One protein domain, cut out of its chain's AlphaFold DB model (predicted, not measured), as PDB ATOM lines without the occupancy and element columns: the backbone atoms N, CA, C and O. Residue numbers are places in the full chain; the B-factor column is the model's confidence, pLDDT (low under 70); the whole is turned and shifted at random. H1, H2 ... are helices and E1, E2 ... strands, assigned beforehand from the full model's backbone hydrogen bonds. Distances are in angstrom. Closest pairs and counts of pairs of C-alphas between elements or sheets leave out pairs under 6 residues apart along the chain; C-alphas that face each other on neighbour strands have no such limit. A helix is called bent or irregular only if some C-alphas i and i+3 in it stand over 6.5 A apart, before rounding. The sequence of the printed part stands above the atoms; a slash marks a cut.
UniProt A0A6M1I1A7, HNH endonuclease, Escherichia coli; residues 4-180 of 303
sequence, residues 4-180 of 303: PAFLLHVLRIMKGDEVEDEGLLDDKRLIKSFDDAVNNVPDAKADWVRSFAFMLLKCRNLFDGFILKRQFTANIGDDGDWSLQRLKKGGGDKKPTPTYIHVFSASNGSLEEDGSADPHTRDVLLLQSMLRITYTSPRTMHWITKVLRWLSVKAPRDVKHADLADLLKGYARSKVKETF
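AT A GLANCE: This is residues 4 to 180 of the 303 residues of the protein "HNH endonuclease" of Escherichia coli (UniProt A0A6M1I1A7). H1 and H6 make the middle of a helical body, and the long helix H4 crosses both; H3 packs on H1, while H7 packs on H6 and has H5 side by side with it. Two small strand hairpins lie at the end of the body where H4 ends: E1 with E2 near H5, and E3 with E4 beginning at the last turns of H4. Residues 173 to 180 stick out, of which 173 to 179 belong to H7. The 177 printed residues, mostly helix by class, hold seven named helices and four named strands in the order H1 to H4, E1 to E4, H5 to H7, with two separate antiparallel strand pairs. The whole is compact, with a radius of gyration of the C-alphas of 18.1 A and spans of 55 by 50 by 33 A.

HOW THE PARTS SIT: H1, residues 4 to 15, is the hub. It touches H2, residues 22 to 25, closest at C-alphas 8 and 25, 5.6 A. It touches H3, residues 27 to 39, at C-alphas 4 and 27, 5.7 A, with a shallow tilt of 34 degrees, only just short of steep. With C-alphas 10 and 56 closest, 6.0 A, it touches residues 52 to 59 of H4, residues 42 to 66, at a steep tilt of 64 degrees, opposite ways. H3 and H4 touch only at the corner, and only just, with 3 pairs of C-alphas within 8 A, the closest being 38 and 45, 6.0 A. The hairpin of E1, residues 69 to 71, and E2, residues 81 to 83, has N 69 and O 83 at 2.9 A, within hydrogen-bond range. The hairpin of E3, residues 85 to 90, and E4, residues 97 to 102, has N 88 and O 99 at 2.8 A; C-alphas 65 of H4 and 86 of E3 are their closest, 4.3 A. E1 and H5, residues 119 to 134, are near each other. H6, residues 142 to 152, touches H1 at C-alphas 145 and 9, 5.3 A, and H4, about perpendicular at 82 degrees, at C-alphas 148 and 59, 6.4 A. H7, residues 161 to 179, touches H5 at C-alphas 165 and 124, 5.5 A, with a shallow tilt of 29 degrees, the same way, and forms a helical hairpin with H6, closest at C-alphas 143 and 171, 7.0 A. Every O i to N i+4 pair is within hydrogen-bond range in H1, H6 and H7, against 7 of 9 in H3, 19 of 21 in H4 and 11 of 12 in H5; H2 is too short for such a pair.

IN THESE COORDINATES: H1 begins at C-alpha 4, (403.481, 308.508, 793.087). H4 is 34.6 A long, with a kink of 35 degrees near residue 49; H5 is 22.5 A, and H7 is 27.3 A, ending at C-alpha 179, (374.337, 305.357, 797.236). H3 and H4 are irregular: C-alphas 28 and 31 are 7.8 A apart, and 43 and 46 are 8.4 A.

THE WHOLE: The C-alphas of Lys 94 and Phe 180, the two farthest apart, are 58.0 A from each other. The printed part has no cut, and the link from E4 to H5, 16 residues, is long. Mean pLDDT of the printed part is 88.6; residues 74 to 79, 91 to 93 and 106 to 117 are under 70.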
ATOM      1  N   PRO A   4     403.856 307.804 791.854       96.44
ATOM      2  CA  PRO A   4     403.481 308.508 793.087       96.44
ATOM      3  C   PRO A   4     402.192 307.978 793.729       96.44
ATOM      4  O   PRO A   4     402.154 307.707 794.928       96.44
ATOM      5  N   ALA A   5     401.152 307.746 792.924       95.25
ATOM      6  CA  ALA A   5     399.903 307.158 793.406       95.25
ATOM      7  C   ALA A   5     400.122 305.724 793.917       95.25
ATOM      8  O   ALA A   5     399.575 305.337 794.950       95.25
ATOM      9  N   PHE A   6     400.967 304.938 793.240       97.44
ATOM     10  CA  PHE A   6     401.320 303.592 793.690       97.44
ATOM     11  C   PHE A   6     402.011 303.587 795.063       97.44
ATOM     12  O   PHE A   6     401.656 302.769 795.911       97.44
ATOM     13  N   LEU A   7     402.923 304.529 795.327       98.00
ATOM     14  CA  LEU A   7     403.546 304.689 796.645       98.00
ATOM     15  C   LEU A   7     402.509 304.957 797.743       98.00
ATOM     16  O   LEU A   7     402.603 304.372 798.823       98.00
ATOM     17  N   LEU A   8     401.495 305.781 797.461       97.25
ATOM     18  CA  LEU A   8     400.404 306.046 798.401       97.25
ATOM     19  C   LEU A   8     399.559 304.797 798.665       97.25
ATOM     20  O   LEU A   8     399.279 304.501 799.825       97.25
ATOM     21  N   HIS A   9     399.228 304.003 797.642       97.19
ATOM     22  CA  HIS A   9     398.553 302.715 797.848       97.19
ATOM     23  C   HIS A   9     399.351 301.801 798.795       97.19
ATOM     24  O   HIS A   9     398.787 301.254 799.742       97.19
ATOM     25  N   VAL A  10     400.667 301.675 798.589       97.69
ATOM     26  CA  VAL A  10     401.550 300.867 799.451       97.69
ATOM     27  C   VAL A  10     401.599 301.419 800.875       97.69
ATOM     28  O   VAL A  10     401.473 300.657 801.836       97.69
ATOM     29  N   LEU A  11     401.703 302.741 801.028       96.69
ATOM     30  CA  LEU A  11     401.691 303.398 802.333       96.69
ATOM     31  C   LEU A  11     400.383 303.121 803.092       96.69
ATOM     32  O   LEU A  11     400.415 302.835 804.288       96.69
ATOM     33  N   ARG A  12     399.233 303.139 802.406       95.56
ATOM     34  CA  ARG A  12     397.920 302.800 802.990       95.56
ATOM     35  C   ARG A  12     397.826 301.343 803.425       95.56
ATOM     36  O   ARG A  12     397.226 301.050 804.457       95.56
ATOM     37  N   ILE A  13     398.410 300.418 802.665       95.75
ATOM     38  CA  ILE A  13     398.470 299.003 803.058       95.75
ATOM     39  C   ILE A  13     399.283 298.864 804.344       95.75
ATOM     40  O   ILE A  13     398.830 298.200 805.270       95.75
ATOM     41  N   MET A  14     400.431 299.539 804.425       94.12
ATOM     42  CA  MET A  14     401.319 299.460 805.582       94.12
ATOM     43  C   MET A  14     400.740 300.124 806.842       94.12
ATOM     44  O   MET A  14     400.948 299.614 807.935       94.12
ATOM     45  N   LYS A  15     399.977 301.219 806.699       91.31
ATOM     46  CA  LYS A  15     399.257 301.861 807.818       91.31
ATOM     47  C   LYS A  15     398.082 301.024 808.347       91.31
ATOM     48  O   LYS A  15     397.595 301.309 809.432       91.31
ATOM     49  N   GLY A  16     397.598 300.036 807.589       86.06
ATOM     50  CA  GLY A  16     396.491 299.158 807.997       86.06
ATOM     51  C   GLY A  16     395.098 299.806 808.010       86.06
ATOM     52  O   GLY A  16     394.124 299.126 808.303       86.06
ATOM     53  N   ASP A  17     394.980 301.086 807.660       80.12
ATOM     54  CA  ASP A  17     393.724 301.836 807.713       80.12
ATOM     55  C   ASP A  17     392.825 301.572 806.486       80.12
ATOM     56  O   ASP A  17     393.273 301.600 805.334       80.12
ATOM     57  N   GLU A  18     391.545 301.298 806.725       82.50
ATOM     58  CA  GLU A  18     390.526 301.002 805.711       82.50
ATOM     59  C   GLU A  18     389.753 302.238 805.239       82.50
ATOM     60  O   GLU A  18     388.977 302.122 804.294       82.50
ATOM     61  N   VAL A  19     389.977 303.412 805.840       88.44
ATOM     62  CA  VAL A  19     389.277 304.645 805.465       88.44
ATOM     63  C   VAL A  19     389.537 304.989 803.996       88.44
ATOM     64  O   VAL A  19     390.675 305.032 803.514       88.44
ATOM     65  N   GLU A  20     388.464 305.247 803.267       90.12
ATOM     66  CA  GLU A  20     388.535 305.762 801.908       90.12
ATOM     67  C   GLU A  20     388.416 307.282 801.956       90.12
ATOM     68  O   GLU A  20     387.360 307.829 802.252       90.12
ATOM     69  N   ASP A  21     389.535 307.953 801.702       90.19
ATOM     70  CA  ASP A  21     389.636 309.407 801.638       90.19
ATOM     71  C   ASP A  21     390.549 309.762 800.461       90.19
ATOM     72  O   ASP A  21     391.681 309.274 800.356       90.19
ATOM     73  N   GLU A  22     390.047 310.600 799.556       90.38
ATOM     74  CA  GLU A  22     390.756 310.987 798.334       90.38
ATOM     75  C   GLU A  22     392.077 311.714 798.611       90.38
ATOM     76  O   GLU A  22     393.036 311.595 797.845       90.38
ATOM     77  N   GLY A  23     392.146 312.460 799.714       90.12
ATOM     78  CA  GLY A  23     393.343 313.145 800.184       90.12
ATOM     79  C   GLY A  23     394.448 312.185 800.621       90.12
ATOM     80  O   GLY A  23     395.612 312.583 800.648       90.12
ATOM     81  N   LEU A  24     394.119 310.927 800.919       92.00
ATOM     82  CA  LEU A  24     395.088 309.883 801.267       92.00
ATOM     83  C   LEU A  24     395.711 309.204 800.038       92.00
ATOM     84  O   LEU A  24     396.723 308.514 800.170       92.00
ATOM     85  N   LEU A  25     395.129 309.406 798.854       94.81
ATOM     86  CA  LEU A  25     395.672 308.993 797.554       94.81
ATOM     87  C   LEU A  25     396.056 310.205 796.681       94.81
ATOM     88  O   LEU A  25     396.227 310.082 795.467       94.81
ATOM     89  N   ASP A  26     396.205 311.376 797.303       94.44
ATOM     90  CA  ASP A  26     396.629 312.618 796.665       94.44
ATOM     91  C   ASP A  26     398.159 312.703 796.549       94.44
ATOM     92  O   ASP A  26     398.864 312.917 797.538       94.44
ATOM     93  N   ASP A  27     398.677 312.602 795.327       92.56
ATOM     94  CA  ASP A  27     400.106 312.721 795.024       92.56
ATOM     95  C   ASP A  27     400.698 314.090 795.399       92.56
ATOM     96  O   ASP A  27     401.863 314.165 795.791       92.56
ATOM     97  N   LYS A  28     399.895 315.160 795.417       94.94
ATOM     98  CA  LYS A  28     400.327 316.476 795.919       94.94
ATOM     99  C   LYS A  28     400.641 316.459 797.414       94.94
ATOM    100  O   LYS A  28     401.365 317.322 797.901       94.94
ATOM    101  N   ARG A  29     400.104 315.483 798.152       94.94
ATOM    102  CA  ARG A  29     400.360 315.260 799.581       94.94
ATOM    103  C   ARG A  29     401.375 314.144 799.823       94.94
ATOM    104  O   ARG A  29     401.546 313.755 800.976       94.94
ATOM    105  N   LEU A  30     402.047 313.634 798.783       96.12
ATOM    106  CA  LEU A  30     402.970 312.501 798.888       96.12
ATOM    107  C   LEU A  30     404.044 312.735 799.953       96.12
ATOM    108  O   LEU A  30     404.119 311.964 800.903       96.12
ATOM    109  N   ILE A  31     404.823 313.813 799.823       97.19
ATOM    110  CA  ILE A  31     405.930 314.119 800.744       97.19
ATOM    111  C   ILE A  31     405.417 314.222 802.179       97.19
ATOM    112  O   ILE A  31     405.855 313.461 803.034       97.19
ATOM    113  N   LYS A  32     404.380 315.037 802.405       96.38
ATOM    114  CA  LYS A  32     403.738 315.170 803.718       96.38
ATOM    115  C   LYS A  32     403.280 313.820 804.288       96.38
ATOM    116  O   LYS A  32     403.513 313.531 805.451       96.38
ATOM    117  N   SER A  33     402.654 312.972 803.472       95.12
ATOM    118  CA  SER A  33     402.134 311.672 803.918       95.12
ATOM    119  C   SER A  33     403.238 310.721 804.383       95.12
ATOM    120  O   SER A  33     403.006 309.925 805.299       95.12
ATOM    121  N   PHE A  34     404.408 310.788 803.740       96.44
ATOM    122  CA  PHE A  34     405.600 310.031 804.118       96.44
ATOM    123  C   PHE A  34     406.307 310.648 805.325       96.44
ATOM    124  O   PHE A  34     406.659 309.898 806.231       96.44
ATOM    125  N   ASP A  35     406.437 311.975 805.386       95.50
ATOM    126  CA  ASP A  35     406.981 312.679 806.550       95.50
ATOM    127  C   ASP A  35     406.184 312.330 807.808       95.50
ATOM    128  O   ASP A  35     406.761 311.880 808.796       95.50
ATOM    129  N   ASP A  36     404.853 312.425 807.748       94.00
ATOM    130  CA  ASP A  36     403.962 312.046 808.849       94.00
ATOM    131  C   ASP A  36     404.170 310.574 809.246       94.00
ATOM    132  O   ASP A  36     404.209 310.229 810.424       94.00
ATOM    133  N   ALA A  37     404.325 309.676 808.267       93.38
ATOM    134  CA  ALA A  37     404.498 308.253 808.542       93.38
ATOM    135  C   ALA A  37     405.849 307.923 809.195       93.38
ATOM    136  O   ALA A  37     405.884 307.088 810.095       93.38
ATOM    137  N   VAL A  38     406.932 308.576 808.767       92.88
ATOM    138  CA  VAL A  38     408.290 308.389 809.303       92.88
ATOM    139  C   VAL A  38     408.450 309.078 810.660       92.88
ATOM    140  O   VAL A  38     409.093 308.536 811.559       92.88
ATOM    141  N   ASN A  39     407.861 310.261 810.838       92.62
ATOM    142  CA  ASN A  39     407.947 311.021 812.086       92.62
ATOM    143  C   ASN A  39     407.139 310.389 813.225       92.62
ATOM    144  O   ASN A  39     407.488 310.592 814.383       92.62
ATOM    145  N   ASN A  40     406.135 309.562 812.916       91.06
ATOM    146  CA  ASN A  40     405.411 308.761 813.907       91.06
ATOM    147  C   ASN A  40     406.215 307.561 814.450       91.06
ATOM    148  O   ASN A  40     405.761 306.900 815.381       91.06
ATOM    149  N   VAL A  41     407.392 307.261 813.887       90.44
ATOM    150  CA  VAL A  41     408.284 306.170 814.325       90.44
ATOM    151  C   VAL A  41     409.734 306.658 814.480       90.44
ATOM    152  O   VAL A  41     410.646 306.130 813.838       90.44
ATOM    153  N   PRO A  42     409.984 307.688 815.312       85.56
ATOM    154  CA  PRO A  42     411.261 308.402 815.332       85.56
ATOM    155  C   PRO A  42     412.461 307.504 815.665       85.56
ATOM    156  O   PRO A  42     413.518 307.673 815.060       85.56
ATOM    157  N   ASP A  43     412.269 306.508 816.531       92.94
ATOM    158  CA  ASP A  43     413.329 305.591 816.976       92.94
ATOM    159  C   ASP A  43     413.511 304.370 816.059       92.94
ATOM    160  O   ASP A  43     414.489 303.638 816.176       92.94
ATOM    161  N   ALA A  44     412.592 304.154 815.111       93.06
ATOM    162  CA  ALA A  44     412.563 302.980 814.236       93.06
ATOM    163  C   ALA A  44     412.566 303.345 812.741       93.06
ATOM    164  O   ALA A  44     412.169 302.538 811.898       93.06
ATOM    165  N   LYS A  45     413.030 304.552 812.377       94.25
ATOM    166  CA  LYS A  45     413.000 305.051 810.987       94.25
ATOM    167  C   LYS A  45     413.648 304.087 809.994       94.25
ATOM    168  O   LYS A  45     413.078 303.820 808.940       94.25
ATOM    169  N   ALA A  46     414.823 303.548 810.322       95.06
ATOM    170  CA  ALA A  46     415.538 302.627 809.437       95.06
ATOM    171  C   ALA A  46     414.742 301.336 809.185       95.06
ATOM    172  O   ALA A  46     414.627 300.890 808.041       95.06
ATOM    173  N   ASP A  47     414.147 300.763 810.230       95.38
ATOM    174  CA  ASP A  47     413.352 299.538 810.123       95.38
ATOM    175  C   ASP A  47     412.012 299.782 809.427       95.38
ATOM    176  O   ASP A  47     411.568 298.951 808.628       95.38
ATOM    177  N   TRP A  48     411.412 300.955 809.629       96.19
ATOM    178  CA  TRP A  48     410.240 301.392 808.882       96.19
ATOM    179  C   TRP A  48     410.539 301.510 807.384       96.19
ATOM    180  O   TRP A  48     409.797 300.964 806.571       96.19
ATOM    181  N   VAL A  49     411.658 302.143 807.003       96.00
ATOM    182  CA  VAL A  49     412.066 302.282 805.592       96.00
ATOM    183  C   VAL A  49     412.313 300.913 804.957       96.00
ATOM    184  O   VAL A  49     411.844 300.662 803.845       96.00
ATOM    185  N   ARG A  50     412.994 299.998 805.660       97.12
ATOM    186  CA  ARG A  50     413.197 298.612 805.195       97.12
ATOM    187  C   ARG A  50     411.868 297.882 804.994       97.12
ATOM    188  O   ARG A  50     411.669 297.250 803.956       97.12
ATOM    189  N   SER A  51     410.951 298.010 805.951       96.50
ATOM    190  CA  SER A  51     409.617 297.401 805.891       96.50
ATOM    191  C   SER A  51     408.800 297.951 804.722       96.50
ATOM    192  O   SER A  51     408.193 297.183 803.971       96.50
ATOM    193  N   PHE A  52     408.847 299.267 804.508       97.56
ATOM    194  CA  PHE A  52     408.200 299.916 803.377       97.56
ATOM    195  C   PHE A  52     408.784 299.443 802.043       97.56
ATOM    196  O   PHE A  52     408.028 299.072 801.149       97.56
ATOM    197  N   ALA A  53     410.113 299.394 801.906       98.00
ATOM    198  CA  ALA A  53     410.773 298.930 800.687       98.00
ATOM    199  C   ALA A  53     410.392 297.480 800.344       98.00
ATOM    200  O   ALA A  53     410.078 297.172 799.191       98.00
ATOM    201  N   PHE A  54     410.340 296.595 801.345       97.75
ATOM    202  CA  PHE A  54     409.874 295.223 801.150       97.75
ATOM    203  C   PHE A  54     408.400 295.176 800.718       97.75
ATOM    204  O   PHE A  54     408.056 294.494 799.748       97.75
ATOM    205  N   MET A  55     407.526 295.932 801.392       97.69
ATOM    206  CA  MET A  55     406.104 296.002 801.047       97.69
ATOM    207  C   MET A  55     405.882 296.571 799.640       97.69
ATOM    208  O   MET A  55     405.026 296.073 798.912       97.69
ATOM    209  N   LEU A  56     406.677 297.561 799.226       98.38
ATOM    210  CA  LEU A  56     406.650 298.147 797.888       98.38
ATOM    211  C   LEU A  56     406.959 297.099 796.815       98.38
ATOM    212  O   LEU A  56     406.190 296.951 795.867       98.38
ATOM    213  N   LEU A  57     408.046 296.339 796.982       97.62
ATOM    214  CA  LEU A  57     408.430 295.274 796.051       97.62
ATOM    215  C   LEU A  57     407.372 294.167 795.992       97.62
ATOM    216  O   LEU A  57     406.982 293.735 794.904       97.62
ATOM    217  N   LYS A  58     406.850 293.756 797.154       96.62
ATOM    218  CA  LYS A  58     405.765 292.774 797.249       96.62
ATOM    219  C   LYS A  58     404.520 293.249 796.506       96.62
ATOM    220  O   LYS A  58     404.008 292.543 795.640       96.62
ATOM    221  N   CYS A  59     404.053 294.459 796.805       97.50
ATOM    222  CA  CYS A  59     402.887 295.043 796.152       97.50
ATOM    223  C   CYS A  59     403.119 295.238 794.659       97.50
ATOM    224  O   CYS A  59     402.177 295.084 793.895       97.50
ATOM    225  N   ARG A  60     404.346 295.546 794.216       96.62
ATOM    226  CA  ARG A  60     404.646 295.714 792.790       96.62
ATOM    227  C   ARG A  60     404.492 294.401 792.039       96.62
ATOM    228  O   ARG A  60     403.837 294.375 791.003       96.62
ATOM    229  N   ASN A  61     405.021 293.312 792.593       94.25
ATOM    230  CA  ASN A  61     404.853 291.982 792.017       94.25
ATOM    231  C   ASN A  61     403.372 291.566 791.956       94.25
ATOM    232  O   ASN A  61     402.909 291.079 790.926       94.25
ATOM    233  N   LEU A  62     402.614 291.825 793.028       96.00
ATOM    234  CA  LEU A  62     401.175 291.549 793.080       96.00
ATOM    235  C   LEU A  62     400.382 292.414 792.095       96.00
ATOM    236  O   LEU A  62     399.529 291.899 791.378       96.00
ATOM    237  N   PHE A  63     400.689 293.708 792.018       96.31
ATOM    238  CA  PHE A  63     400.090 294.627 791.056       96.31
ATOM    239  C   PHE A  63     400.321 294.122 789.634       96.31
ATOM    240  O   PHE A  63     399.390 294.041 788.839       96.31
ATOM    241  N   ASP A  64     401.552 293.713 789.329       92.88
ATOM    242  CA  ASP A  64     401.888 293.244 787.999       92.88
ATOM    243  C   ASP A  64     401.219 291.927 787.608       92.88
ATOM    244  O   ASP A  64     401.020 291.708 786.413       92.88
ATOM    245  N   GLY A  65     400.894 291.080 788.585       92.56
ATOM    246  CA  GLY A  65     400.285 289.774 788.362       92.56
ATOM    247  C   GLY A  65     398.766 289.719 788.517       92.56
ATOM    248  O   GLY A  65     398.182 288.753 788.050       92.56
ATOM    249  N   PHE A  66     398.126 290.695 789.172       95.81
ATOM    250  CA  PHE A  66     396.699 290.616 789.526       95.81
ATOM    251  C   PHE A  66     395.898 291.895 789.278       95.81
ATOM    252  O   PHE A  66     394.675 291.858 789.420       95.81
ATOM    253  N   ILE A  67     396.534 293.014 788.918       96.81
ATOM    254  CA  ILE A  67     395.827 294.259 788.604       96.81
ATOM    255  C   ILE A  67     395.784 294.474 787.092       96.81
ATOM    256  O   ILE A  67     396.779 294.307 786.388       96.81
ATOM    257  N   LEU A  68     394.603 294.860 786.611       94.75
ATOM    258  CA  LEU A  68     394.302 295.180 785.222       94.75
ATOM    259  C   LEU A  68     395.250 296.238 784.640       94.75
ATOM    260  O   LEU A  68     395.531 297.266 785.264       94.75
ATOM    261  N   LYS A  69     395.654 296.028 783.385       91.44
ATOM    262  CA  LYS A  69     396.505 296.936 782.607       91.44
ATOM    263  C   LYS A  69     395.879 297.242 781.249       91.44
ATOM    264  O   LYS A  69     394.971 296.545 780.799       91.44
ATOM    265  N   ARG A  70     396.383 298.296 780.599       88.06
ATOM    266  CA  ARG A  70     396.166 298.526 779.167       88.06
ATOM    267  C   ARG A  70     397.296 297.871 778.385       88.06
ATOM    268  O   ARG A  70     398.459 298.030 778.754       88.06
ATOM    269  N   GLN A  71     396.946 297.138 777.339       82.38
ATOM    270  CA  GLN A  71     397.885 296.544 776.401       82.38
ATOM    271  C   GLN A  71     397.733 297.218 775.043       82.38
ATOM    272  O   GLN A  71     396.631 297.318 774.512       82.38
ATOM    273  N   PHE A  72     398.855 297.656 774.488       78.88
ATOM    274  CA  PHE A  72     398.929 298.247 773.162       78.88
ATOM    275  C   PHE A  72     399.633 297.233 772.262       78.88
ATOM    276  O   PHE A  72     400.752 296.810 772.558       78.88
ATOM    277  N   THR A  73     398.961 296.781 771.211       70.38
ATOM    278  CA  THR A  73     399.564 295.960 770.151       70.38
ATOM    279  C   THR A  73     399.332 296.660 768.820       70.38
ATOM    280  O   THR A  73     398.469 297.527 768.732       70.38
ATOM    281  N   ALA A  74     400.079 296.288 767.778       66.38
ATOM    282  CA  ALA A  74     399.981 296.931 766.463       66.38
ATOM    283  C   ALA A  74     398.557 296.920 765.862       66.38
ATOM    284  O   ALA A  74     398.245 297.758 765.026       66.38
ATOM    285  N   ASN A  75     397.697 295.996 766.313       63.62
ATOM    286  CA  ASN A  75     396.319 295.838 765.840       63.62
ATOM    287  C   ASN A  75     395.272 296.456 766.788       63.62
ATOM    288  O   ASN A  75     394.074 296.336 766.540       63.62
ATOM    289  N   ILE A  76     395.698 297.069 767.894       66.69
ATOM    290  CA  ILE A  76     394.822 297.694 768.886       66.69
ATOM    291  C   ILE A  76     395.020 299.205 768.776       66.69
ATOM    292  O   ILE A  76     396.150 299.680 768.842       66.69
ATOM    293  N   GLY A  77     393.923 299.947 768.602       63.94
ATOM    294  CA  GLY A  77     393.959 301.408 768.486       63.94
ATOM    295  C   GLY A  77     394.551 302.109 769.715       63.94
ATOM    296  O   GLY A  77     394.821 301.484 770.742       63.94
ATOM    297  N   ASP A  78     394.693 303.431 769.619       66.94
ATOM    298  CA  ASP A  78     395.443 304.269 770.571       66.94
ATOM    299  C   ASP A  78     394.977 304.180 772.035       66.94
ATOM    300  O   ASP A  78     395.737 304.496 772.947       66.94
ATOM    301  N   ASP A  79     393.757 303.701 772.290       68.12
ATOM    302  CA  ASP A  79     393.223 303.509 773.642       68.12
ATOM    303  C   ASP A  79     393.738 302.232 774.338       68.12
ATOM    304  O   ASP A  79     393.582 302.083 775.555       68.12
ATOM    305  N   GLY A  80     394.339 301.290 773.602       80.12
ATOM    306  CA  GLY A  80     394.764 299.985 774.119       80.12
ATOM    307  C   GLY A  80     393.590 299.076 774.514       80.12
ATOM    308  O   GLY A  80     392.441 299.506 774.599       80.12
ATOM    309  N   ASP A  81     393.863 297.811 774.821       86.38
ATOM    310  CA  ASP A  81     392.859 296.849 775.292       86.38
ATOM    311  C   ASP A  81     393.063 296.499 776.767       86.38
ATOM    312  O   ASP A  81     394.149 296.664 777.328       86.38
ATOM    313  N   TRP A  82     392.004 296.031 777.415       91.56
ATOM    314  CA  TRP A  82     392.068 295.550 778.788       91.56
ATOM    315  C   TRP A  82     392.791 294.209 778.849       91.56
ATOM    316  O   TRP A  82     392.360 293.238 778.238       91.56
ATOM    317  N   SER A  83     393.858 294.144 779.643       90.69
ATOM    318  CA  SER A  83     394.654 292.933 779.808       90.69
ATOM    319  C   SER A  83     394.850 292.606 781.282       90.69
ATOM    320  O   SER A  83     395.213 293.460 782.097       90.69
ATOM    321  N   LEU A  84     394.598 291.343 781.616       92.75
ATOM    322  CA  LEU A  84     394.849 290.767 782.928       92.75
ATOM    323  C   LEU A  84     395.713 289.523 782.729       92.75
ATOM    324  O   LEU A  84     395.219 288.412 782.517       92.75
ATOM    325  N   GLN A  85     397.023 289.747 782.735       90.56
ATOM    326  CA  GLN A  85     398.038 288.731 782.496       90.56
ATOM    327  C   GLN A  85     399.175 288.863 783.504       90.56
ATOM    328  O   GLN A  85     399.487 289.958 783.974       90.56
ATOM    329  N   ARG A  86     399.828 287.739 783.794       88.38
ATOM    330  CA  ARG A  86     401.018 287.670 784.641       88.38
ATOM    331  C   ARG A  86     402.211 287.150 783.861       88.38
ATOM    332  O   ARG A  86     402.071 286.325 782.957       88.38
ATOM    333  N   LEU A  87     403.393 287.607 784.258       87.12
ATOM    334  CA  LEU A  87     404.645 287.100 783.725       87.12
ATOM    335  C   LEU A  87     404.894 285.683 784.257       87.12
ATOM    336  O   LEU A  87     404.881 285.442 785.465       87.12
ATOM    337  N   LYS A  88     405.155 284.751 783.346       83.88
ATOM    338  CA  LYS A  88     405.613 283.393 783.621       83.88
ATOM    339  C   LYS A  88     406.914 283.161 782.858       83.88
ATOM    340  O   LYS A  88     407.098 283.633 781.739       83.88
ATOM    341  N   LYS A  89     407.827 282.413 783.474       80.81
ATOM    342  CA  LYS A  89     408.996 281.868 782.781       80.81
ATOM    343  C   LYS A  89     408.504 280.768 781.830       80.81
ATOM    344  O   LYS A  89     408.032 279.735 782.301       80.81
ATOM    345  N   GLY A  90     408.531 281.039 780.530       74.38
ATOM    346  CA  GLY A  90     408.249 280.091 779.452       74.38
ATOM    347  C   GLY A  90     409.532 279.548 778.811       74.38
ATOM    348  O   GLY A  90     410.637 279.815 779.294       74.38
ATOM    349  N   GLY A  91     409.381 278.795 777.719       68.25
ATOM    350  CA  GLY A  91     410.487 278.151 776.996       68.25
ATOM    351  C   GLY A  91     410.958 276.834 777.625       68.25
ATOM    352  O   GLY A  91     410.534 276.459 778.715       68.25
ATOM    353  N   GLY A  92     411.827 276.106 776.918       68.69
ATOM    354  CA  GLY A  92     412.465 274.902 777.461       68.69
ATOM    355  C   GLY A  92     413.508 275.252 778.527       68.69
ATOM    356  O   GLY A  92     414.093 276.335 778.482       68.69
ATOM    357  N   ASP A  93     413.803 274.322 779.441       69.81
ATOM    358  CA  ASP A  93     414.687 274.545 780.604       69.81
ATOM    359  C   ASP A  93     416.047 275.182 780.263       69.81
ATOM    360  O   ASP A  93     416.614 275.926 781.063       69.81
ATOM    361  N   LYS A  94     416.557 274.930 779.051       76.56
ATOM    362  CA  LYS A  94     417.850 275.436 778.562       76.56
ATOM    363  C   LYS A  94     417.811 276.861 777.989       76.56
ATOM    364  O   LYS A  94     418.866 277.477 777.872       76.56
ATOM    365  N   LYS A  95     416.642 277.386 777.605       77.69
ATOM    366  CA  LYS A  95     416.465 278.748 777.060       77.69
ATOM    367  C   LYS A  95     415.145 279.338 777.553       77.69
ATOM    368  O   LYS A  95     414.154 279.328 776.820       77.69
ATOM    369  N   PRO A  96     415.118 279.833 778.796       78.88
ATOM    370  CA  PRO A  96     413.912 280.424 779.329       78.88
ATOM    371  C   PRO A  96     413.610 281.755 778.653       78.88
ATOM    372  O   PRO A  96     414.489 282.602 778.502       78.88
ATOM    373  N   THR A  97     412.350 281.951 778.291       82.31
ATOM    374  CA  THR A  97     411.854 283.194 777.705       82.31
ATOM    375  C   THR A  97     410.737 283.773 778.572       82.31
ATOM    376  O   THR A  97     409.965 283.027 779.180       82.31
ATOM    377  N   PRO A  98     410.639 285.105 778.697       83.69
ATOM    378  CA  PRO A  98     409.505 285.724 779.367       83.69
ATOM    379  C   PRO A  98     408.236 285.496 778.536       83.69
ATOM    380  O   PRO A  98     408.219 285.752 777.334       83.69
ATOM    381  N   THR A  99     407.165 285.018 779.164       83.06
ATOM    382  CA  THR A  99     405.862 284.826 778.511       83.06
ATOM    383  C   THR A  99     404.757 285.370 779.405       83.06
ATOM    384  O   THR A  99     404.796 285.198 780.622       83.06
ATOM    385  N   TYR A 100     403.765 286.026 778.812       84.94
ATOM    386  CA  TYR A 100     402.586 286.494 779.531       84.94
ATOM    387  C   TYR A 100     401.450 285.493 779.365       84.94
ATOM    388  O   TYR A 100     401.172 285.045 778.258       84.94
ATOM    389  N   ILE A 101     400.817 285.130 780.477       85.88
ATOM    390  CA  ILE A 101     399.665 284.225 780.501       85.88
ATOM    391  C   ILE A 101     398.516 284.871 781.266       85.88
ATOM    392  O   ILE A 101     398.752 285.684 782.164       85.88
ATOM    393  N   HIS A 102     397.278 284.490 780.956       88.19
ATOM    394  CA  HIS A 102     396.121 284.898 781.750       88.19
ATOM    395  C   HIS A 102     396.298 284.487 783.217       88.19
ATOM    396  O   HIS A 102     396.845 283.423 783.524       88.19
ATOM    397  N   VAL A 103     395.896 285.375 784.131       88.81
ATOM    398  CA  VAL A 103     396.230 285.272 785.563       88.81
ATOM    399  C   VAL A 103     395.774 283.946 786.167       88.81
ATOM    400  O   VAL A 103     396.540 283.345 786.925       88.81
ATOM    401  N   PHE A 104     394.597 283.461 785.764       88.56
ATOM    402  CA  PHE A 104     393.996 282.216 786.246       88.56
ATOM    403  C   PHE A 104     393.996 281.079 785.216       88.56
ATOM    404  O   PHE A 104     393.343 280.063 785.442       88.56
ATOM    405  N   SER A 105     394.774 281.206 784.135       80.81
ATOM    406  CA  SER A 105     394.928 280.136 783.147       80.81
ATOM    407  C   SER A 105     395.400 278.845 783.822       80.81
ATOM    408  O   SER A 105     396.347 278.853 784.624       80.81
ATOM    409  N   ALA A 106     394.733 277.734 783.495       62.28
ATOM    410  CA  ALA A 106     395.134 276.410 783.942       62.28
ATOM    411  C   ALA A 106     396.590 276.142 783.532       62.28
ATOM    412  O   ALA A 106     397.069 276.557 782.481       62.28
ATOM    413  N   SER A 107     397.327 275.440 784.389       52.22
ATOM    414  CA  SER A 107     398.794 275.348 784.325       52.22
ATOM    415  C   SER A 107     399.350 274.640 783.077       52.22
ATOM    416  O   SER A 107     400.568 274.639 782.886       52.22
ATOM    417  N   ASN A 108     398.483 274.103 782.216       44.91
ATOM    418  CA  ASN A 108     398.822 273.251 781.086       44.91
ATOM    419  C   ASN A 108     398.617 273.961 779.748       44.91
ATOM    420  O   ASN A 108     397.738 273.576 778.997       44.91
ATOM    421  N   GLY A 109     399.449 274.962 779.454       44.28
ATOM    422  CA  GLY A 109     399.970 275.248 778.105       44.28
ATOM    423  C   GLY A 109     399.019 275.557 776.937       44.28
ATOM    424  O   GLY A 109     399.515 276.014 775.913       44.28
ATOM    425  N   SER A 110     397.709 275.372 777.045       41.91
ATOM    426  CA  SER A 110     396.748 275.801 776.043       41.91
ATOM    427  C   SER A 110     396.470 277.276 776.295       41.91
ATOM    428  O   SER A 110     395.580 277.645 777.061       41.91
ATOM    429  N   LEU A 111     397.280 278.131 775.671       48.59
ATOM    430  CA  LEU A 111     396.731 279.379 775.151       48.59
ATOM    431  C   LEU A 111     395.466 278.960 774.392       48.59
ATOM    432  O   LEU A 111     395.569 278.081 773.535       48.59
ATOM    433  N   GLU A 112     394.289 279.464 774.768       49.22
ATOM    434  CA  GLU A 112     393.110 279.235 773.929       49.22
ATOM    435  C   GLU A 112     393.484 279.665 772.504       49.22
ATOM    436  O   GLU A 112     394.182 280.670 772.328       49.22
ATOM    437  N   GLU A 113     393.144 278.847 771.503       44.62
ATOM    438  CA  GLU A 113     393.630 278.994 770.119       44.62
ATOM    439  C   GLU A 113     393.298 280.371 769.508       44.62
ATOM    440  O   GLU A 113     393.912 280.774 768.521       44.62
ATOM    441  N   ASP A 114     392.380 281.121 770.124       51.00
ATOM    442  CA  ASP A 114     391.939 282.458 769.731       51.00
ATOM    443  C   ASP A 114     392.550 283.616 770.556       51.00
ATOM    444  O   ASP A 114     392.291 284.785 770.264       51.00
ATOM    445  N   GLY A 115     393.369 283.328 771.575       58.44
ATOM    446  CA  GLY A 115     393.933 284.338 772.477       58.44
ATOM    447  C   GLY A 115     392.917 284.979 773.433       58.44
ATOM    448  O   GLY A 115     393.219 286.018 774.033       58.44
ATOM    449  N   SER A 116     391.724 284.395 773.578       62.31
ATOM    450  CA  SER A 116     390.713 284.850 774.524       62.31
ATOM    451  C   SER A 116     391.071 284.458 775.963       62.31
ATOM    452  O   SER A 116     391.784 283.491 776.241       62.31
ATOM    453  N   ALA A 117     390.623 285.282 776.913       66.81
ATOM    454  CA  ALA A 117     390.839 285.007 778.326       66.81
ATOM    455  C   ALA A 117     389.917 283.877 778.788       66.81
ATOM    456  O   ALA A 117     388.708 283.950 778.559       66.81
ATOM    457  N   ASP A 118     390.475 282.924 779.540       79.69
ATOM    458  CA  ASP A 118     389.693 281.872 780.189       79.69
ATOM    459  C   ASP A 118     388.537 282.481 781.019       79.69
ATOM    460  O   ASP A 118     388.676 283.601 781.540       79.69
ATOM    461  N   PRO A 119     387.402 281.776 781.198       85.00
ATOM    462  CA  PRO A 119     386.222 282.337 781.859       85.00
ATOM    463  C   PRO A 119     386.491 282.918 783.255       85.00
ATOM    464  O   PRO A 119     385.872 283.912 783.646       85.00
ATOM    465  N   HIS A 120     387.441 282.345 784.002       89.00
ATOM    466  CA  HIS A 120     387.795 282.804 785.341       89.00
ATOM    467  C   HIS A 120     388.576 284.118 785.304       89.00
ATOM    468  O   HIS A 120     388.246 285.060 786.032       89.00
ATOM    469  N   THR A 121     389.583 284.221 784.433       91.19
ATOM    470  CA  THR A 121     390.279 285.490 784.187       91.19
ATOM    471  C   THR A 121     389.320 286.535 783.631       91.19
ATOM    472  O   THR A 121     389.404 287.706 784.012       91.19
ATOM    473  N   ARG A 122     388.378 286.129 782.775       91.88
ATOM    474  CA  ARG A 122     387.421 287.034 782.148       91.88
ATOM    475  C   ARG A 122     386.496 287.710 783.157       91.88
ATOM    476  O   ARG A 122     386.328 288.926 783.065       91.88
ATOM    477  N   ASP A 123     385.959 286.978 784.137       93.44
ATOM    478  CA  ASP A 123     385.091 287.566 785.173       93.44
ATOM    479  C   ASP A 123     385.832 288.643 785.983       93.44
ATOM    480  O   ASP A 123     385.361 289.772 786.141       93.44
ATOM    481  N   VAL A 124     387.057 288.335 786.422       96.38
ATOM    482  CA  VAL A 124     387.892 289.283 787.177       96.38
ATOM    483  C   VAL A 124     388.279 290.492 786.319       96.38
ATOM    484  O   VAL A 124     388.254 291.623 786.804       96.38
ATOM    485  N   LEU A 125     388.603 290.282 785.041       95.75
ATOM    486  CA  LEU A 125     388.921 291.357 784.101       95.75
ATOM    487  C   LEU A 125     387.720 292.294 783.903       95.75
ATOM    488  O   LEU A 125     387.891 293.517 783.923       95.75
ATOM    489  N   LEU A 126     386.504 291.758 783.768       96.44
ATOM    490  CA  LEU A 126     385.282 292.559 783.670       96.44
ATOM    491  C   LEU A 126     385.035 293.381 784.938       96.44
ATOM    492  O   LEU A 126     384.821 294.586 784.843       96.44
ATOM    493  N   LEU A 127     385.149 292.777 786.121       98.19
ATOM    494  CA  LEU A 127     384.981 293.487 787.394       98.19
ATOM    495  C   LEU A 127     386.021 294.601 787.580       98.19
ATOM    496  O   LEU A 127     385.673 295.724 787.945       98.19
ATOM    497  N   GLN A 128     387.299 294.327 787.304       98.25
ATOM    498  CA  GLN A 128     388.342 295.346 787.424       98.25
ATOM    499  C   GLN A 128     388.188 296.453 786.378       98.25
ATOM    500  O   GLN A 128     388.378 297.623 786.704       98.25
ATOM    501  N   SER A 129     387.821 296.119 785.136       97.06
ATOM    502  CA  SER A 129     387.608 297.128 784.090       97.06
ATOM    503  C   SER A 129     386.391 297.999 784.397       97.06
ATOM    504  O   SER A 129     386.490 299.219 784.280       97.06
ATOM    505  N   MET A 130     385.306 297.414 784.912       97.62
ATOM    506  CA  MET A 130     384.138 298.127 785.438       97.62
ATOM    507  C   MET A 130     384.530 299.136 786.526       97.62
ATOM    508  O   MET A 130     384.178 300.314 786.444       97.62
ATOM    509  N   LEU A 131     385.304 298.715 787.534       98.12
ATOM    510  CA  LEU A 131     385.774 299.621 788.587       98.12
ATOM    511  C   LEU A 131     386.728 300.685 788.033       98.12
ATOM    512  O   LEU A 131     386.631 301.853 788.407       98.12
ATOM    513  N   ARG A 132     387.611 300.320 787.099       96.00
ATOM    514  CA  ARG A 132     388.576 301.239 786.486       96.00
ATOM    515  C   ARG A 132     387.912 302.350 785.672       96.00
ATOM    516  O   ARG A 132     388.414 303.476 785.705       96.00
ATOM    517  N   ILE A 133     386.835 302.051 784.940       94.38
ATOM    518  CA  ILE A 133     386.082 303.076 784.200       94.38
ATOM    519  C   ILE A 133     385.201 303.930 785.119       94.38
ATOM    520  O   ILE A 133     384.903 305.070 784.777       94.38
ATOM    521  N   THR A 134     384.810 303.396 786.279       96.31
ATOM    522  CA  THR A 134     383.967 304.094 787.257       96.31
ATOM    523  C   THR A 134     384.786 305.094 788.076       96.31
ATOM    524  O   THR A 134     384.400 306.252 788.207       96.31
ATOM    525  N   TYR A 135     385.943 304.661 788.584       95.69
ATOM    526  CA  TYR A 135     386.860 305.457 789.402       95.69
ATOM    527  C   TYR A 135     388.034 305.918 788.543       95.69
ATOM    528  O   TYR A 135     389.074 305.262 788.461       95.69
ATOM    529  N   THR A 136     387.835 307.019 787.817       91.75
ATOM    530  CA  THR A 136     388.783 307.478 786.790       91.75
ATOM    531  C   THR A 136     389.996 308.196 787.369       91.75
ATOM    532  O   THR A 136     391.089 308.067 786.812       91.75
ATOM    533  N   SER A 137     389.815 308.903 788.489       92.69
ATOM    534  CA  SER A 137     390.868 309.618 789.211       92.69
ATOM    535  C   SER A 137     391.698 308.653 790.062       92.69
ATOM    536  O   SER A 137     391.101 307.879 790.817       92.69
ATOM    537  N   PRO A 138     393.047 308.721 790.033       91.88
ATOM    538  CA  PRO A 138     393.908 307.933 790.921       91.88
ATOM    539  C   PRO A 138     393.518 308.052 792.399       91.88
ATOM    540  O   PRO A 138     393.554 307.059 793.120       91.88
ATOM    541  N   ARG A 139     393.041 309.235 792.812       94.81
ATOM    542  CA  ARG A 139     392.606 309.512 794.186       94.81
ATOM    543  C   ARG A 139     391.418 308.669 794.648       94.81
ATOM    544  O   ARG A 139     391.236 308.483 795.837       94.81
ATOM    545  N   THR A 140     390.632 308.156 793.704       94.81
ATOM    546  CA  THR A 140     389.394 307.402 793.964       94.81
ATOM    547  C   THR A 140     389.553 305.895 793.752       94.81
ATOM    548  O   THR A 140     388.617 305.128 793.973       94.81
ATOM    549  N   MET A 141     390.732 305.421 793.327       95.75
ATOM    550  CA  MET A 141     390.976 304.003 793.015       95.75
ATOM    551  C   MET A 141     391.242 303.152 794.271       95.75
ATOM    552  O   MET A 141     392.134 302.302 794.282       95.75
ATOM    553  N   HIS A 142     390.463 303.345 795.338       96.88
ATOM    554  CA  HIS A 142     390.616 302.620 796.606       96.88
ATOM    555  C   HIS A 142     390.462 301.101 796.453       96.88
ATOM    556  O   HIS A 142     391.104 300.338 797.180       96.88
ATOM    557  N   TRP A 143     389.712 300.646 795.444       97.75
ATOM    558  CA  TRP A 143     389.618 299.230 795.090       97.75
ATOM    559  C   TRP A 143     390.990 298.585 794.823       97.75
ATOM    560  O   TRP A 143     391.187 297.427 795.185       97.75
ATOM    561  N   ILE A 144     391.969 299.325 794.275       97.56
ATOM    562  CA  ILE A 144     393.340 298.825 794.076       97.56
ATOM    563  C   ILE A 144     394.010 298.578 795.430       97.56
ATOM    564  O   ILE A 144     394.579 297.506 795.636       97.56
ATOM    565  N   THR A 145     393.905 299.521 796.378       97.31
ATOM    566  CA  THR A 145     394.413 299.333 797.751       97.31
ATOM    567  C   THR A 145     393.789 298.097 798.387       97.31
ATOM    568  O   THR A 145     394.506 297.286 798.971       97.31
ATOM    569  N   LYS A 146     392.467 297.926 798.250       97.38
ATOM    570  CA  LYS A 146     391.737 296.797 798.838       97.38
ATOM    571  C   LYS A 146     392.200 295.456 798.266       97.38
ATOM    572  O   LYS A 146     392.479 294.537 799.034       97.38
ATOM    573  N   VAL A 147     392.342 295.358 796.942       97.81
ATOM    574  CA  VAL A 147     392.853 294.151 796.271       97.81
ATOM    575  C   VAL A 147     394.286 293.856 796.704       97.81
ATOM    576  O   VAL A 147     394.580 292.742 797.127       97.81
ATOM    577  N   LEU A 148     395.180 294.847 796.662       97.56
ATOM    578  CA  LEU A 148     396.581 294.651 797.039       97.56
ATOM    579  C   LEU A 148     396.743 294.273 798.515       97.56
ATOM    580  O   LEU A 148     397.554 293.403 798.817       97.56
ATOM    581  N   ARG A 149     395.960 294.863 799.426       96.81
ATOM    582  CA  ARG A 149     395.929 294.470 800.844       96.81
ATOM    583  C   ARG A 149     395.483 293.022 801.013       96.81
ATOM    584  O   ARG A 149     396.112 292.264 801.741       96.81
ATOM    585  N   TRP A 150     394.412 292.628 800.331       96.94
ATOM    586  CA  TRP A 150     393.908 291.259 800.402       96.94
ATOM    587  C   TRP A 150     394.916 290.240 799.843       96.94
ATOM    588  O   TRP A 150     395.086 289.160 800.411       96.94
ATOM    589  N   LEU A 151     395.634 290.600 798.773       96.81
ATOM    590  CA  LEU A 151     396.701 289.790 798.184       96.81
ATOM    591  C   LEU A 151     397.972 289.754 799.047       96.81
ATOM    592  O   LEU A 151     398.667 288.740 799.071       96.81
ATOM    593  N   SER A 152     398.301 290.837 799.761       95.50
ATOM    594  CA  SER A 152     399.574 290.968 800.485       95.50
ATOM    595  C   SER A 152     399.713 290.004 801.663       95.50
ATOM    596  O   SER A 152     400.820 289.822 802.162       95.50
ATOM    597  N   VAL A 153     398.642 289.334 802.078       94.00
ATOM    598  CA  VAL A 153     398.654 288.319 803.142       94.00
ATOM    599  C   VAL A 153     398.544 286.885 802.608       94.00
ATOM    600  O   VAL A 153     398.312 285.959 803.378       94.00
ATOM    601  N   LYS A 154     398.693 286.680 801.291       92.25
ATOM    602  CA  LYS A 154     398.549 285.373 800.625       92.25
ATOM    603  C   LYS A 154     399.775 285.041 799.785       92.25
ATOM    604  O   LYS A 154     400.475 285.938 799.309       92.25
ATOM    605  N   ALA A 155     400.028 283.753 799.563       89.31
ATOM    606  CA  ALA A 155     400.946 283.358 798.504       89.31
ATOM    607  C   ALA A 155     400.222 283.478 797.147       89.31
ATOM    608  O   ALA A 155     399.081 283.027 797.038       89.31
ATOM    609  N   PRO A 156     400.861 284.017 796.090       87.25
ATOM    610  CA  PRO A 156     400.223 284.198 794.781       87.25
ATOM    611  C   PRO A 156     399.591 282.931 794.189       87.25
ATOM    612  O   PRO A 156     398.588 283.012 793.491       87.25
ATOM    613  N   ARG A 157     400.171 281.758 794.471       86.06
ATOM    614  CA  ARG A 157     399.673 280.451 794.009       86.06
ATOM    615  C   ARG A 157     398.354 280.017 794.658       86.06
ATOM    616  O   ARG A 157     397.653 279.198 794.079       86.06
ATOM    617  N   ASP A 158     398.033 280.565 795.827       91.19
ATOM    618  CA  ASP A 158     396.837 280.210 796.596       91.19
ATOM    619  C   ASP A 158     395.660 281.146 796.274       91.19
ATOM    620  O   ASP A 158     394.556 280.969 796.786       91.19
ATOM    621  N   VAL A 159     395.885 282.165 795.436       92.69
ATOM    622  CA  VAL A 159     394.854 283.120 795.028       92.69
ATOM    623  C   VAL A 159     393.904 282.441 794.048       92.69
ATOM    624  O   VAL A 159     394.283 282.111 792.924       92.69
ATOM    625  N   LYS A 160     392.648 282.273 794.459       93.81
ATOM    626  CA  LYS A 160     391.580 281.755 793.601       93.81
ATOM    627  C   LYS A 160     390.847 282.899 792.914       93.81
ATOM    628  O   LYS A 160     390.635 283.959 793.504       93.81
ATOM    629  N   HIS A 161     390.408 282.658 791.679       94.00
ATOM    630  CA  HIS A 161     389.631 283.639 790.921       94.00
ATOM    631  C   HIS A 161     388.333 284.023 791.649       94.00
ATOM    632  O   HIS A 161     387.996 285.202 791.694       94.00
ATOM    633  N   ALA A 162     387.640 283.040 792.241       95.56
ATOM    634  CA  ALA A 162     386.354 283.233 792.902       95.56
ATOM    635  C   ALA A 162     386.483 284.200 794.084       95.56
ATOM    636  O   ALA A 162     385.753 285.182 794.145       95.56
ATOM    637  N   ASP A 163     387.493 284.007 794.937       97.25
ATOM    638  CA  ASP A 163     387.714 284.873 796.097       97.25
ATOM    639  C   ASP A 163     388.036 286.322 795.681       97.25
ATOM    640  O   ASP A 163     387.571 287.279 796.304       97.25
ATOM    641  N   LEU A 164     388.815 286.506 794.605       97.56
ATOM    642  CA  LEU A 164     389.115 287.839 794.073       97.56
ATOM    643  C   LEU A 164     387.878 288.482 793.427       97.56
ATOM    644  O   LEU A 164     387.634 289.675 793.615       97.56
ATOM    645  N   ALA A 165     387.087 287.708 792.687       97.75
ATOM    646  CA  ALA A 165     385.831 288.175 792.115       97.75
ATOM    647  C   ALA A 165     384.844 288.590 793.219       97.75
ATOM    648  O   ALA A 165     384.227 289.649 793.115       97.75
ATOM    649  N   ASP A 166     384.745 287.817 794.299       98.38
ATOM    650  CA  ASP A 166     383.887 288.116 795.445       98.38
ATOM    651  C   ASP A 166     384.343 289.363 796.201       98.38
ATOM    652  O   ASP A 166     383.509 290.194 796.562       98.38
ATOM    653  N   LEU A 167     385.655 289.570 796.359       98.50
ATOM    654  CA  LEU A 167     386.199 290.808 796.921       98.50
ATOM    655  C   LEU A 167     385.778 292.039 796.097       98.50
ATOM    656  O   LEU A 167     385.338 293.047 796.658       98.50
ATOM    657  N   LEU A 168     385.894 291.958 794.768       98.75
ATOM    658  CA  LEU A 168     385.542 293.044 793.847       98.75
ATOM    659  C   LEU A 168     384.026 293.290 793.805       98.75
ATOM    660  O   LEU A 168     383.587 294.441 793.852       98.75
ATOM    661  N   LYS A 169     383.217 292.222 793.777       98.69
ATOM    662  CA  LYS A 169     381.749 292.291 793.879       98.69
ATOM    663  C   LYS A 169     381.328 292.897 795.216       98.69
ATOM    664  O   LYS A 169     380.443 293.747 795.239       98.69
ATOM    665  N   GLY A 170     381.973 292.508 796.314       98.50
ATOM    666  CA  GLY A 170     381.741 293.061 797.647       98.50
ATOM    667  C   GLY A 170     382.009 294.564 797.708       98.50
ATOM    668  O   GLY A 170     381.170 295.308 798.208       98.50
ATOM    669  N   TYR A 171     383.120 295.020 797.121       98.31
ATOM    670  CA  TYR A 171     383.426 296.448 796.990       98.31
ATOM    671  C   TYR A 171     382.380 297.197 796.150       98.31
ATOM    672  O   TYR A 171     381.899 298.254 796.546       98.31
ATOM    673  N   ALA A 172     381.982 296.656 794.995       98.38
ATOM    674  CA  ALA A 172     380.951 297.286 794.171       98.38
ATOM    675  C   ALA A 172     379.616 297.394 794.929       98.38
ATOM    676  O   ALA A 172     379.006 298.461 794.964       98.38
ATOM    677  N   ARG A 173     379.201 296.317 795.609       97.94
ATOM    678  CA  ARG A 173     377.980 296.282 796.428       97.94
ATOM    679  C   ARG A 173     378.025 297.272 797.587       97.94
ATOM    680  O   ARG A 173     377.013 297.921 797.834       97.94
ATOM    681  N   SER A 174     379.160 297.421 798.275       96.50
ATOM    682  CA  SER A 174     379.272 298.410 799.357       96.50
ATOM    683  C   SER A 174     379.071 299.826 798.823       96.50
ATOM    684  O   SER A 174     378.302 300.588 799.396       96.50
ATOM    685  N   LYS A 175     379.647 300.143 797.660       96.69
ATOM    686  CA  LYS A 175     379.494 301.447 796.998       96.69
ATOM    687  C   LYS A 175     378.080 301.703 796.471       96.69
ATOM    688  O   LYS A 175     377.586 302.829 796.530       96.69
ATOM    689  N   VAL A 176     377.394 300.660 796.006       96.12
ATOM    690  CA  VAL A 176     375.963 300.738 795.677       96.12
ATOM    691  C   VAL A 176     375.133 301.001 796.934       96.12
ATOM    692  O   VAL A 176     374.278 301.881 796.906       96.12
ATOM    693  N   LYS A 177     375.417 300.316 798.049       94.62
ATOM    694  CA  LYS A 177     374.732 300.522 799.337       94.62
ATOM    695  C   LYS A 177     374.961 301.926 799.910       94.62
ATOM    696  O   LYS A 177     374.040 302.506 800.468       94.62
ATOM    697  N   GLU A 178     376.158 302.490 799.753       93.06
ATOM    698  CA  GLU A 178     376.445 303.888 800.120       93.06
ATOM    699  C   GLU A 178     375.562 304.879 799.337       93.06
ATOM    700  O   GLU A 178     375.165 305.912 799.872       93.06
ATOM    701  N   THR A 179     375.225 304.547 798.085       92.25
ATOM    702  CA  THR A 179     374.337 305.357 797.236       92.25
ATOM    703  C   THR A 179     372.865 305.158 797.617       92.25
ATOM    704  O   THR A 179     372.167 306.129 797.894       92.25
ATOM    705  N   PHE A 180     372.403 303.905 797.674       89.12
ATOM    706  CA  PHE A 180     371.041 303.515 798.051       89.12
ATOM    707  C   PHE A 180     371.021 302.984 799.486       89.12
ATOM    708  O   PHE A 180     370.999 301.773 799.719       89.12
TER     709      PHE A 180